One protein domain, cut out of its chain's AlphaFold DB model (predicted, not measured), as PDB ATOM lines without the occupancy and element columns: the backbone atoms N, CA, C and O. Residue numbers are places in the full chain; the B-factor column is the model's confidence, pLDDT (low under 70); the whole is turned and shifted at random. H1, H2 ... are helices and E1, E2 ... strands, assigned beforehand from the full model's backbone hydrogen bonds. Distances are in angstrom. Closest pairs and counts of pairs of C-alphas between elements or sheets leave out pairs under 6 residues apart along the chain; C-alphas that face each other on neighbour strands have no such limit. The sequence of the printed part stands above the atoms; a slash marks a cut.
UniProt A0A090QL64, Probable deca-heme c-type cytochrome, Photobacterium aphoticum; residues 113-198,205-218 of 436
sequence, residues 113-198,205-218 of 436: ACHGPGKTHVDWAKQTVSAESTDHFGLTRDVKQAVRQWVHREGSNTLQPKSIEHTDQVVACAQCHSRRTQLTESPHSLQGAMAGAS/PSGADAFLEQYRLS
ATOM      1  N   ALA A 113       2.393 -43.209  27.244       88.19
ATOM      2  CA  ALA A 113       1.367 -42.207  27.542       88.19
ATOM      3  C   ALA A 113       1.804 -40.803  27.082       88.19
ATOM      4  O   ALA A 113       1.006 -40.053  26.518       88.19
ATOM      5  N   CYS A 114       3.094 -40.485  27.243       89.50
ATOM      6  CA  CYS A 114       3.676 -39.197  26.863       89.50
ATOM      7  C   CYS A 114       4.387 -39.247  25.505       89.50
ATOM      8  O   CYS A 114       4.272 -38.309  24.722       89.50
ATOM      9  N   HIS A 115       5.094 -40.337  25.196       89.44
ATOM     10  CA  HIS A 115       5.909 -40.454  23.978       89.44
ATOM     11  C   HIS A 115       5.176 -41.105  22.785       89.44
ATOM     12  O   HIS A 115       5.685 -41.101  21.658       89.44
ATOM     13  N   GLY A 116       3.966 -41.621  23.024       85.38
ATOM     14  CA  GLY A 116       3.186 -42.413  22.075       85.38
ATOM     15  C   GLY A 116       3.781 -43.807  21.823       85.38
ATOM     16  O   GLY A 116       4.720 -44.199  22.518       85.38
ATOM     17  N   PRO A 117       3.244 -44.571  20.851       86.69
ATOM     18  CA  PRO A 117       3.638 -45.963  20.630       86.69
ATOM     19  C   PRO A 117       5.133 -46.126  20.323       86.69
ATOM     20  O   PRO A 117       5.669 -45.491  19.416       86.69
ATOM     21  N   GLY A 118       5.798 -47.021  21.050       87.88
ATOM     22  CA  GLY A 118       7.245 -47.222  21.021       87.88
ATOM     23  C   GLY A 118       7.737 -48.231  19.985       87.88
ATOM     24  O   GLY A 118       8.943 -48.427  19.864       87.88
ATOM     25  N   LYS A 119       6.850 -48.882  19.216       88.38
ATOM     26  CA  LYS A 119       7.248 -49.924  18.251       88.38
ATOM     27  C   LYS A 119       8.318 -49.435  17.265       88.38
ATOM     28  O   LYS A 119       9.353 -50.081  17.130       88.38
ATOM     29  N   THR A 120       8.089 -48.295  16.613       87.81
ATOM     30  CA  THR A 120       9.041 -47.732  15.641       87.81
ATOM     31  C   THR A 120      10.352 -47.327  16.314       87.81
ATOM     32  O   THR A 120      11.418 -47.536  15.746       87.81
ATOM     33  N   HIS A 121      10.293 -46.823  17.549       90.38
ATOM     34  CA  HIS A 121      11.481 -46.534  18.348       90.38
ATOM     35  C   HIS A 121      12.306 -47.793  18.659       90.38
ATOM     36  O   HIS A 121      13.526 -47.789  18.508       90.38
ATOM     37  N   VAL A 122      11.660 -48.899  19.034       91.88
ATOM     38  CA  VAL A 122      12.341 -50.183  19.270       91.88
ATOM     39  C   VAL A 122      12.963 -50.722  17.980       91.88
ATOM     40  O   VAL A 122      14.098 -51.201  18.000       91.88
ATOM     41  N   ASP A 123      12.245 -50.632  16.860       90.12
ATOM     42  CA  ASP A 123      12.735 -51.056  15.547       90.12
ATOM     43  C   ASP A 123      13.944 -50.203  15.103       90.12
ATOM     44  O   ASP A 123      14.928 -50.743  14.581       90.12
ATOM     45  N   TRP A 124      13.914 -48.893  15.380       88.94
ATOM     46  CA  TRP A 124      15.026 -47.961  15.164       88.94
ATOM     47  C   TRP A 124      16.237 -48.310  16.036       88.94
ATOM     48  O   TRP A 124      17.346 -48.449  15.524       88.94
ATOM     49  N   ALA A 125      16.031 -48.545  17.335       89.88
ATOM     50  CA  ALA A 125      17.104 -48.899  18.265       89.88
ATOM     51  C   ALA A 125      17.782 -50.233  17.898       89.88
ATOM     52  O   ALA A 125      18.978 -50.414  18.126       89.88
ATOM     53  N   LYS A 126      17.031 -51.159  17.285       92.44
ATOM     54  CA  LYS A 126      17.536 -52.430  16.741       92.44
ATOM     55  C   LYS A 126      18.163 -52.304  15.346       92.44
ATOM     56  O   LYS A 126      18.570 -53.320  14.792       92.44
ATOM     57  N   GLN A 127      18.226 -51.096  14.778       84.62
ATOM     58  CA  GLN A 127      18.732 -50.810  13.425       84.62
ATOM     59  C   GLN A 127      17.972 -51.556  12.314       84.62
ATOM     60  O   GLN A 127      18.520 -51.857  11.256       84.62
ATOM     61  N   THR A 128      16.694 -51.862  12.552       79.62
ATOM     62  CA  THR A 128      15.813 -52.508  11.557       79.62
ATOM     63  C   THR A 128      15.089 -51.498  10.664       79.62
ATOM     64  O   THR A 128      14.545 -51.869   9.627       79.62
ATOM     65  N   VAL A 129      15.140 -50.214  11.030       76.00
ATOM     66  CA  VAL A 129      14.749 -49.056  10.214       76.00
ATOM     67  C   VAL A 129      15.872 -48.011  10.260       76.00
ATOM     68  O   VAL A 129      16.610 -47.943  11.245       76.00
ATOM     69  N   SER A 130      16.040 -47.216   9.197       71.44
ATOM     70  CA  SER A 130      17.124 -46.222   9.116       71.44
ATOM     71  C   SER A 130      16.898 -45.044  10.074       71.44
ATOM     72  O   SER A 130      15.779 -44.543  10.218       71.44
ATOM     73  N   ALA A 131      17.980 -44.545  10.679       65.31
ATOM     74  CA  ALA A 131      17.962 -43.333  11.498       65.31
ATOM     75  C   ALA A 131      17.591 -42.077  10.691       65.31
ATOM     76  O   ALA A 131      16.933 -41.190  11.221       65.31
ATOM     77  N   GLU A 132      17.936 -42.033   9.401       60.97
ATOM     78  CA  GLU A 132      17.590 -40.925   8.495       60.97
ATOM     79  C   GLU A 132      16.085 -40.867   8.183       60.97
ATOM     80  O   GLU A 132      15.588 -39.842   7.731       60.97
ATOM     81  N   SER A 133      15.349 -41.957   8.440       59.28
ATOM     82  CA  SER A 133      13.912 -42.079   8.157       59.28
ATOM     83  C   SER A 133      12.998 -41.913   9.376       59.28
ATOM     84  O   SER A 133      11.801 -42.166   9.262       59.28
ATOM     85  N   THR A 134      13.526 -41.540  10.550       66.25
ATOM     86  CA  THR A 134      12.727 -41.495  11.789       66.25
ATOM     87  C   THR A 134      12.960 -40.216  12.592       66.25
ATOM     88  O   THR A 134      13.951 -40.075  13.307       66.25
ATOM     89  N   ASP A 135      11.999 -39.294  12.522       75.12
ATOM     90  CA  ASP A 135      11.932 -38.166  13.450       75.12
ATOM     91  C   ASP A 135      11.800 -38.670  14.896       75.12
ATOM     92  O   ASP A 135      11.274 -39.755  15.155       75.12
ATOM     93  N   HIS A 136      12.318 -37.892  15.851       82.62
ATOM     94  CA  HIS A 136      12.256 -38.188  17.292       82.62
ATOM     95  C   HIS A 136      12.694 -39.616  17.672       82.62
ATOM     96  O   HIS A 136      12.166 -40.193  18.623       82.62
ATOM     97  N   PHE A 137      13.657 -40.195  16.944       87.00
ATOM     98  CA  PHE A 137      14.144 -41.560  17.174       87.00
ATOM     99  C   PHE A 137      13.035 -42.623  17.086       87.00
ATOM    100  O   PHE A 137      13.052 -43.604  17.827       87.00
ATOM    101  N   GLY A 138      12.034 -42.407  16.228       85.62
ATOM    102  CA  GLY A 138      10.904 -43.318  16.039       85.62
ATOM    103  C   GLY A 138       9.779 -43.163  17.065       85.62
ATOM    104  O   GLY A 138       8.824 -43.938  17.029       85.62
ATOM    105  N   LEU A 139       9.863 -42.184  17.969       88.06
ATOM    106  CA  LEU A 139       8.741 -41.776  18.816       88.06
ATOM    107  C   LEU A 139       7.789 -40.866  18.036       88.06
ATOM    108  O   LEU A 139       8.159 -40.247  17.042       88.06
ATOM    109  N   THR A 140       6.540 -40.783  18.488       82.25
ATOM    110  CA  THR A 140       5.466 -40.167  17.687       82.25
ATOM    111  C   THR A 140       5.106 -38.738  18.087       82.25
ATOM    112  O   THR A 140       4.353 -38.097  17.354       82.25
ATOM    113  N   ARG A 141       5.646 -38.247  19.212       84.12
ATOM    114  CA  ARG A 141       5.353 -36.933  19.801       84.12
ATOM    115  C   ARG A 141       6.615 -36.112  20.041       84.12
ATOM    116  O   ARG A 141       7.595 -36.632  20.586       84.12
ATOM    117  N   ASP A 142       6.555 -34.816  19.737       87.88
ATOM    118  CA  ASP A 142       7.615 -33.877  20.119       87.88
ATOM    119  C   ASP A 142       7.362 -33.303  21.515       87.88
ATOM    120  O   ASP A 142       6.682 -32.296  21.686       87.88
ATOM    121  N   VAL A 143       7.924 -33.936  22.543       90.88
ATOM    122  CA  VAL A 143       7.767 -33.493  23.941       90.88
ATOM    123  C   VAL A 143       8.883 -32.555  24.422       90.88
ATOM    124  O   VAL A 143       9.127 -32.434  25.624       90.88
ATOM    125  N   LYS A 144       9.592 -31.886  23.505       92.50
ATOM    126  CA  LYS A 144      10.591 -30.866  23.860       92.50
ATOM    127  C   LYS A 144       9.937 -29.620  24.465       92.50
ATOM    128  O   LYS A 144       8.750 -29.362  24.304       92.50
ATOM    129  N   GLN A 145      10.742 -28.807  25.145       95.38
ATOM    130  CA  GLN A 145      10.319 -27.471  25.562       95.38
ATOM    131  C   GLN A 145      10.119 -26.580  24.327       95.38
ATOM    132  O   GLN A 145      10.988 -26.533  23.455       95.38
ATOM    133  N   ALA A 146       9.021 -25.825  24.300       95.44
ATOM    134  CA  ALA A 146       8.696 -24.894  23.218       95.44
ATOM    135  C   ALA A 146       9.689 -23.721  23.117       95.44
ATOM    136  O   ALA A 146       9.903 -23.164  22.042       95.44
ATOM    137  N   VAL A 147      10.326 -23.341  24.229       97.19
ATOM    138  CA  VAL A 147      11.317 -22.258  24.279       97.19
ATOM    139  C   VAL A 147      12.661 -22.812  24.731       97.19
ATOM    140  O   VAL A 147      12.830 -23.199  25.886       97.19
ATOM    141  N   ARG A 148      13.643 -22.798  23.824       94.81
ATOM    142  CA  ARG A 148      15.022 -23.248  24.100       94.81
ATOM    143  C   ARG A 148      15.930 -22.142  24.629       94.81
ATOM    144  O   ARG A 148      16.961 -22.429  25.228       94.81
ATOM    145  N   GLN A 149      15.581 -20.881  24.375       96.00
ATOM    146  CA  GLN A 149      16.386 -19.734  24.780       96.00
ATOM    147  C   GLN A 149      15.507 -18.606  25.325       96.00
ATOM    148  O   GLN A 149      14.684 -18.029  24.607       96.00
ATOM    149  N   TRP A 150      15.763 -18.252  26.581       96.81
ATOM    150  CA  TRP A 150      15.199 -17.095  27.267       96.81
ATOM    151  C   TRP A 150      16.208 -15.946  27.233       96.81
ATOM    152  O   TRP A 150      17.406 -16.156  27.418       96.81
ATOM    153  N   VAL A 151      15.743 -14.732  26.945       96.44
ATOM    154  CA  VAL A 151      16.586 -13.543  26.783       96.44
ATOM    155  C   VAL A 151      16.075 -12.394  27.639       96.44
ATOM    156  O   VAL A 151      14.870 -12.173  27.766       96.44
ATOM    157  N   HIS A 152      17.002 -11.633  28.209       94.94
ATOM    158  CA  HIS A 152      16.671 -10.397  28.903       94.94
ATOM    159  C   HIS A 152      16.258  -9.323  27.886       94.94
ATOM    160  O   HIS A 152      16.858  -9.206  26.816       94.94
ATOM    161  N   ARG A 153      15.243  -8.524  28.224       92.31
ATOM    162  CA  ARG A 153      14.857  -7.327  27.466       92.31
ATOM    163  C   ARG A 153      14.870  -6.133  28.406       92.31
ATOM    164  O   ARG A 153      14.408  -6.243  29.537       92.31
ATOM    165  N   GLU A 154      15.410  -5.016  27.934       90.94
ATOM    166  CA  GLU A 154      15.496  -3.787  28.720       90.94
ATOM    167  C   GLU A 154      14.115  -3.373  29.255       90.94
ATOM    168  O   GLU A 154      13.110  -3.459  28.549       90.94
ATOM    169  N   GLY A 155      14.063  -2.985  30.532       85.81
ATOM    170  CA  GLY A 155      12.822  -2.622  31.222       85.81
ATOM    171  C   GLY A 155      11.950  -3.798  31.682       85.81
ATOM    172  O   GLY A 155      10.904  -3.560  32.282       85.81
ATOM    173  N   SER A 156      12.353  -5.050  31.442       90.19
ATOM    174  CA  SER A 156      11.633  -6.235  31.917       90.19
ATOM    175  C   SER A 156      12.288  -6.829  33.162       90.19
ATOM    176  O   SER A 156      13.477  -7.132  33.161       90.19
ATOM    177  N   ASN A 157      11.493  -7.091  34.198       91.06
ATOM    178  CA  ASN A 157      11.930  -7.823  35.396       91.06
ATOM    179  C   ASN A 157      11.874  -9.358  35.226       91.06
ATOM    180  O   ASN A 157      12.092 -10.115  36.174       91.06
ATOM    181  N   THR A 158      11.502  -9.818  34.029       93.88
ATOM    182  CA  THR A 158      11.317 -11.231  33.689       93.88
ATOM    183  C   THR A 158      11.866 -11.501  32.288       93.88
ATOM    184  O   THR A 158      11.627 -10.717  31.359       93.88
ATOM    185  N   LEU A 159      12.574 -12.612  32.100       95.81
ATOM    186  CA  LEU A 159      13.086 -13.028  30.796       95.81
ATOM    187  C   LEU A 159      11.950 -13.245  29.786       95.81
ATOM    188  O   LEU A 159      10.819 -13.578  30.133       95.81
ATOM    189  N   GLN A 160      12.258 -13.032  28.511       96.44
ATOM    190  CA  GLN A 160      11.330 -13.199  27.395       96.44
ATOM    191  C   GLN A 160      11.809 -14.330  26.481       96.44
ATOM    192  O   GLN A 160      13.019 -14.507  26.327       96.44
ATOM    193  N   PRO A 161      10.903 -15.074  25.828       96.44
ATOM    194  CA  PRO A 161      11.316 -16.077  24.859       96.44
ATOM    195  C   PRO A 161      11.991 -15.393  23.663       96.44
ATOM    196  O   PRO A 161      11.548 -14.335  23.198       96.44
ATOM    197  N   LYS A 162      13.075 -15.991  23.157       96.31
ATOM    198  CA  LYS A 162      13.675 -15.574  21.880       96.31
ATOM    199  C   LYS A 162      12.783 -15.971  20.704       96.31
ATOM    200  O   LYS A 162      12.544 -15.162  19.814       96.31
ATOM    201  N   SER A 163      12.284 -17.200  20.742       96.38
ATOM    202  CA  SER A 163      11.312 -17.778  19.818       96.38
ATOM    203  C   SER A 163      10.502 -18.833  20.567       96.38
ATOM    204  O   SER A 163      10.981 -19.385  21.560       96.38
ATOM    205  N   ILE A 164       9.283 -19.085  20.098       95.00
ATOM    206  CA  ILE A 164       8.412 -20.151  20.594       95.00
ATOM    207  C   ILE A 164       8.230 -21.127  19.432       95.00
ATOM    208  O   ILE A 164       7.816 -20.717  18.349       95.00
ATOM    209  N   GLU A 165       8.595 -22.384  19.647       92.62
ATOM    210  CA  GLU A 165       8.378 -23.487  18.714       92.62
ATOM    211  C   GLU A 165       7.132 -24.271  19.126       92.62
ATOM    212  O   GLU A 165       6.826 -24.404  20.314       92.62
ATOM    213  N   HIS A 166       6.419 -24.815  18.145       86.75
ATOM    214  CA  HIS A 166       5.288 -25.691  18.416       86.75
ATOM    215  C   HIS A 166       5.769 -27.081  18.836       86.75
ATOM    216  O   HIS A 166       6.681 -27.628  18.222       86.75
ATOM    217  N   THR A 167       5.168 -27.641  19.888       89.94
ATOM    218  CA  THR A 167       5.527 -28.953  20.452       89.94
ATOM    219  C   THR A 167       4.286 -29.626  21.040       89.94
ATOM    220  O   THR A 167       3.326 -28.956  21.429       89.94
ATOM    221  N   ASP A 168       4.323 -30.947  21.191       89.50
ATOM    222  CA  ASP A 168       3.259 -31.731  21.822       89.50
ATOM    223  C   ASP A 168       3.386 -31.789  23.354       89.50
ATOM    224  O   ASP A 168       2.526 -32.356  24.024       89.50
ATOM    225  N   GLN A 169       4.440 -31.211  23.942       92.81
ATOM    226  CA  GLN A 169       4.754 -31.342  25.372       92.81
ATOM    227  C   GLN A 169       3.572 -30.958  26.265       92.81
ATOM    228  O   GLN A 169       3.238 -31.682  27.199       92.81
ATOM    229  N   VAL A 170       2.951 -29.800  26.006       94.00
ATOM    230  CA  VAL A 170       1.886 -29.289  26.886       94.00
ATOM    231  C   VAL A 170       0.655 -30.178  26.782       94.00
ATOM    232  O   VAL A 170       0.069 -30.532  27.800       94.00
ATOM    233  N   VAL A 171       0.293 -30.585  25.565       90.75
ATOM    234  CA  VAL A 171      -0.898 -31.408  25.336       90.75
ATOM    235  C   VAL A 171      -0.711 -32.867  25.744       90.75
ATOM    236  O   VAL A 171      -1.681 -33.513  26.131       90.75
ATOM    237  N   ALA A 172       0.526 -33.375  25.742       90.81
ATOM    238  CA  ALA A 172       0.858 -34.675  26.318       90.81
ATOM    239  C   ALA A 172       0.555 -34.703  27.825       90.81
ATOM    240  O   ALA A 172      -0.046 -35.656  28.308       90.81
ATOM    241  N   CYS A 173       0.886 -33.632  28.555       94.75
ATOM    242  CA  CYS A 173       0.509 -33.496  29.965       94.75
ATOM    243  C   CYS A 173      -0.994 -33.221  30.133       94.75
ATOM    244  O   CYS A 173      -1.646 -33.823  30.988       94.75
ATOM    245  N   ALA A 174      -1.557 -32.330  29.310       94.25
ATOM    246  CA  ALA A 174      -2.958 -31.924  29.386       94.25
ATOM    247  C   ALA A 174      -3.935 -33.078  29.158       94.25
ATOM    248  O   ALA A 174      -5.057 -33.019  29.661       94.25
ATOM    249  N   GLN A 175      -3.520 -34.132  28.443       89.38
ATOM    250  CA  GLN A 175      -4.317 -35.344  28.288       89.38
ATOM    251  C   GLN A 175      -4.796 -35.869  29.643       89.38
ATOM    252  O   GLN A 175      -5.945 -36.260  29.727       89.38
ATOM    253  N   CYS A 176      -3.992 -35.831  30.703       92.69
ATOM    254  CA  CYS A 176      -4.447 -36.265  32.032       92.69
ATOM    255  C   CYS A 176      -4.697 -35.094  32.986       92.69
ATOM    256  O   CYS A 176      -5.611 -35.132  33.799       92.69
ATOM    257  N   HIS A 177      -3.905 -34.029  32.878       95.69
ATOM    258  CA  HIS A 177      -3.916 -32.902  33.809       95.69
ATOM    259  C   HIS A 177      -4.921 -31.801  33.430       95.69
ATOM    260  O   HIS A 177      -4.629 -30.606  33.543       95.69
ATOM    261  N   SER A 178      -6.113 -32.192  32.980       94.81
ATOM    262  CA  SER A 178      -7.191 -31.274  32.612       94.81
ATOM    263  C   SER A 178      -8.567 -31.832  32.957       94.81
ATOM    264  O   SER A 178      -8.808 -33.034  32.864       94.81
ATOM    265  N   ARG A 179      -9.504 -30.944  33.301       94.25
ATOM    266  CA  ARG A 179     -10.928 -31.278  33.345       94.25
ATOM    267  C   ARG A 179     -11.511 -31.202  31.946       94.25
ATOM    268  O   ARG A 179     -11.594 -30.131  31.346       94.25
ATOM    269  N   ARG A 180     -11.936 -32.338  31.408       92.62
ATOM    270  CA  ARG A 180     -12.313 -32.456  29.995       92.62
ATOM    271  C   ARG A 180     -13.313 -33.579  29.766       92.62
ATOM    272  O   ARG A 180     -13.377 -34.534  30.533       92.62
ATOM    273  N   THR A 181     -14.026 -33.500  28.654       89.56
ATOM    274  CA  THR A 181     -14.842 -34.596  28.128       89.56
ATOM    275  C   THR A 181     -14.125 -35.229  26.945       89.56
ATOM    276  O   THR A 181     -13.702 -34.522  26.034       89.56
ATOM    277  N   GLN A 182     -13.995 -36.553  26.941       86.31
ATOM    278  CA  GLN A 182     -13.513 -37.291  25.776       86.31
ATOM    279  C   GLN A 182     -14.602 -37.337  24.700       86.31
ATOM    280  O   GLN A 182     -15.744 -37.681  24.991       86.31
ATOM    281  N   LEU A 183     -14.251 -36.955  23.473       85.06
ATOM    282  CA  LEU A 183     -15.172 -36.881  22.337       85.06
ATOM    283  C   LEU A 183     -15.147 -38.143  21.477       85.06
ATOM    284  O   LEU A 183     -16.149 -38.464  20.841       85.06
ATOM    285  N   THR A 184     -14.022 -38.863  21.455       77.31
ATOM    286  CA  THR A 184     -13.873 -40.074  20.644       77.31
ATOM    287  C   THR A 184     -13.270 -41.221  21.447       77.31
ATOM    288  O   THR A 184     -12.382 -41.028  22.276       77.31
ATOM    289  N   GLU A 185     -13.727 -42.437  21.163       69.62
ATOM    290  CA  GLU A 185     -13.185 -43.687  21.715       69.62
ATOM    291  C   GLU A 185     -11.979 -44.204  20.907       69.62
ATOM    292  O   GLU A 185     -11.551 -45.341  21.104       69.62
ATOM    293  N   SER A 186     -11.449 -43.403  19.966       58.00
ATOM    294  CA  SER A 186     -10.393 -43.849  19.057       58.00
ATOM    295  C   SER A 186      -9.171 -44.313  19.859       58.00
ATOM    296  O   SER A 186      -8.632 -43.527  20.650       58.00
ATOM    297  N   PRO A 187      -8.722 -45.572  19.685       48.44
ATOM    298  CA  PRO A 187      -7.468 -46.007  20.258       48.44
ATOM    299  C   PRO A 187      -6.389 -45.174  19.587       48.44
ATOM    300  O   PRO A 187      -6.350 -45.113  18.367       48.44
ATOM    301  N   HIS A 188      -5.580 -44.510  20.407       48.62
ATOM    302  CA  HIS A 188      -4.323 -43.811  20.135       48.62
ATOM    303  C   HIS A 188      -4.394 -42.407  20.748       48.62
ATOM    304  O   HIS A 188      -5.114 -41.532  20.270       48.62
ATOM    305  N   SER A 189      -3.568 -42.198  21.787       51.31
ATOM    306  CA  SER A 189      -2.790 -40.966  22.026       51.31
ATOM    307  C   SER A 189      -2.920 -39.982  20.867       51.31
ATOM    308  O   SER A 189      -2.648 -40.459  19.782       51.31
ATOM    309  N   LEU A 190      -3.295 -38.707  21.060       48.50
ATOM    310  CA  LEU A 190      -3.409 -37.585  20.080       48.50
ATOM    311  C   LEU A 190      -3.217 -37.881  18.558       48.50
ATOM    312  O   LEU A 190      -4.035 -37.469  17.751       48.50
ATOM    313  N   GLN A 191      -2.198 -38.630  18.136       41.91
ATOM    314  CA  GLN A 191      -2.163 -39.485  16.934       41.91
ATOM    315  C   GLN A 191      -3.479 -40.157  16.456       41.91
ATOM    316  O   GLN A 191      -3.647 -40.296  15.250       41.91
ATOM    317  N   GLY A 192      -4.396 -40.615  17.318       42.59
ATOM    318  CA  GLY A 192      -5.660 -41.229  16.861       42.59
ATOM    319  C   GLY A 192      -6.581 -40.227  16.167       42.59
ATOM    320  O   GLY A 192      -7.114 -40.500  15.091       42.59
ATOM    321  N   ALA A 193      -6.661 -39.019  16.728       42.72
ATOM    322  CA  ALA A 193      -7.299 -37.872  16.093       42.72
ATOM    323  C   ALA A 193      -6.567 -37.450  14.801       42.72
ATOM    324  O   ALA A 193      -7.203 -37.058  13.826       42.72
ATOM    325  N   MET A 194      -5.242 -37.644  14.735       42.09
ATOM    326  CA  MET A 194      -4.431 -37.388  13.530       42.09
ATOM    327  C   MET A 194      -4.711 -38.335  12.359       42.09
ATOM    328  O   MET A 194      -4.374 -38.002  11.225       42.09
ATOM    329  N   ALA A 195      -5.255 -39.527  12.616       37.31
ATOM    330  CA  ALA A 195      -5.531 -40.533  11.589       37.31
ATOM    331  C   ALA A 195      -6.996 -40.523  11.114       37.31
ATOM    332  O   ALA A 195      -7.287 -41.015  10.025       37.31
ATOM    333  N   GLY A 196      -7.910 -39.966  11.919       35.66
ATOM    334  CA  GLY A 196      -9.351 -39.916  11.647       35.66
ATOM    335  C   GLY A 196      -9.844 -38.665  10.914       35.66
ATOM    336  O   GLY A 196     -11.008 -38.628  10.523       35.66
ATOM    337  N   ALA A 197      -8.992 -37.657  10.693       36.78
ATOM    338  CA  ALA A 197      -9.340 -36.471   9.914       36.78
ATOM    339  C   ALA A 197      -9.477 -36.828   8.418       36.78
ATOM    340  O   ALA A 197      -8.583 -36.611   7.605       36.78
ATOM    341  N   SER A 198     -10.630 -37.385   8.037       34.78
ATOM    342  CA  SER A 198     -10.999 -37.711   6.653       34.78
ATOM    343  C   SER A 198     -11.303 -36.483   5.787       34.78
ATOM    344  O   SER A 198     -11.798 -36.625   4.669       34.78
ATOM    345  N   PRO A 205      -2.878 -32.136  12.358       54.78
ATOM    346  CA  PRO A 205      -3.211 -31.256  13.491       54.78
ATOM    347  C   PRO A 205      -2.297 -31.485  14.705       54.78
ATOM    348  O   PRO A 205      -2.427 -32.475  15.397       54.78
ATOM    349  N   SER A 206      -1.351 -30.606  15.017       59.31
ATOM    350  CA  SER A 206      -0.380 -30.836  16.107       59.31
ATOM    351  C   SER A 206      -0.712 -30.020  17.356       59.31
ATOM    352  O   SER A 206      -1.374 -28.987  17.273       59.31
ATOM    353  N   GLY A 207      -0.218 -30.428  18.529       73.00
ATOM    354  CA  GLY A 207      -0.428 -29.668  19.761       73.00
ATOM    355  C   GLY A 207      -1.909 -29.490  20.129       73.00
ATOM    356  O   GLY A 207      -2.630 -30.472  20.307       73.00
ATOM    357  N   ALA A 208      -2.347 -28.236  20.304       74.25
ATOM    358  CA  ALA A 208      -3.684 -27.890  20.800       74.25
ATOM    359  C   ALA A 208      -4.824 -28.377  19.890       74.25
ATOM    360  O   ALA A 208      -5.829 -28.862  20.404       74.25
ATOM    361  N   ASP A 209      -4.650 -28.327  18.568       72.44
ATOM    362  CA  ASP A 209      -5.681 -28.775  17.624       72.44
ATOM    363  C   ASP A 209      -5.916 -30.284  17.762       72.44
ATOM    364  O   ASP A 209      -7.047 -30.729  17.936       72.44
ATOM    365  N   ALA A 210      -4.834 -31.067  17.842       75.94
ATOM    366  CA  ALA A 210      -4.897 -32.509  18.100       75.94
ATOM    367  C   ALA A 210      -5.638 -32.833  19.406       75.94
ATOM    368  O   ALA A 210      -6.346 -33.835  19.508       75.94
ATOM    369  N   PHE A 211      -5.429 -32.003  20.433       84.94
ATOM    370  CA  PHE A 211      -6.078 -32.169  21.727       84.94
ATOM    371  C   PHE A 211      -7.581 -31.929  21.625       84.94
ATOM    372  O   PHE A 211      -8.345 -32.720  22.172       84.94
ATOM    373  N   LEU A 212      -8.004 -30.885  20.911       86.44
ATOM    374  CA  LEU A 212      -9.411 -30.504  20.805       86.44
ATOM    375  C   LEU A 212     -10.243 -31.441  19.920       86.44
ATOM    376  O   LEU A 212     -11.445 -31.560  20.140       86.44
ATOM    377  N   GLU A 213      -9.613 -32.171  18.998       82.50
ATOM    378  CA  GLU A 213     -10.263 -33.259  18.253       82.50
ATOM    379  C   GLU A 213     -10.607 -34.463  19.150       82.50
ATOM    380  O   GLU A 213     -11.594 -35.164  18.928       82.50
ATOM    381  N   GLN A 214      -9.809 -34.706  20.195       81.44
ATOM    382  CA  GLN A 214     -10.014 -35.827  21.115       81.44
ATOM    383  C   GLN A 214     -10.814 -35.434  22.359       81.44
ATOM    384  O   GLN A 214     -11.564 -36.246  22.911       81.44
ATOM    385  N   TYR A 215     -10.643 -34.199  22.821       88.81
ATOM    386  CA  TYR A 215     -11.117 -33.742  24.113       88.81
ATOM    387  C   TYR A 215     -11.749 -32.362  24.025       88.81
ATOM    388  O   TYR A 215     -11.143 -31.391  23.582       88.81
ATOM    389  N   ARG A 216     -12.938 -32.228  24.602       91.56
ATOM    390  CA  ARG A 216     -13.509 -30.924  24.912       91.56
ATOM    391  C   ARG A 216     -13.017 -30.476  26.283       91.56
ATOM    392  O   ARG A 216     -13.456 -31.016  27.299       91.56
ATOM    393  N   LEU A 217     -12.122 -29.490  26.309       93.50
ATOM    394  CA  LEU A 217     -11.674 -28.858  27.550       93.50
ATOM    395  C   LEU A 217     -12.841 -28.150  28.253       93.50
ATOM    396  O   LEU A 217     -13.662 -27.499  27.600       93.50
ATOM    397  N   SER A 218     -12.895 -28.251  29.579       93.94
ATOM    398  CA  SER A 218     -13.842 -27.472  30.376       93.94
ATOM    399  C   SER A 218     -13.424 -26.004  30.411       93.94
ATOM    400  O   SER A 218     -12.248 -25.676  30.548       93.94
TER     401      SER A 218
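AT A GLANCE: This is residues 113 to 198 and 205 to 218 of the 436 residues of the protein "Probable deca-heme c-type cytochrome" of Photobacterium aphoticum (UniProt A0A090QL64). Little regular structure: H1 and H2 make one cluster, H3, H4, H5 and the antiparallel sheet E1 - E2 a loose second, and residues 139 to 168 loop far out and back. The 100 printed residues, mostly helix by class, include 36 in five named helices and two strands. The whole is loose, radius of gyration of the C-alphas 16.7 A, spans 51, 39 and 24 A.

IN THESE COORDINATES: H1 is residues 119 to 125, from C-alpha (7.248, -49.924, 18.251), H2 135 to 138, H3 169 to 174, E1 180 to 182, H4 191 to 196, H5 208 to 214, E2 215 to 217, ending at (-11.674, -28.858, 27.550).

HOW THE PARTS SIT: H1 touches H2, closest C-alphas His 121 and Gly 138, 4.0 A. H4 touches H5, closest C-alphas Ala 193 and Glu 213, 5.9 A; H3 is near H5. In E1 and E2, N 181 and O 216 are 2.9 A apart. In H5, 2 of 3 O i to N i+4 pairs are within hydrogen-bond range.

THE WHOLE: C-alphas 198 and 205 are 12.2 A apart across the cut. H2 to H3 is long. Residues 185 to 198 are among those under pLDDT 70.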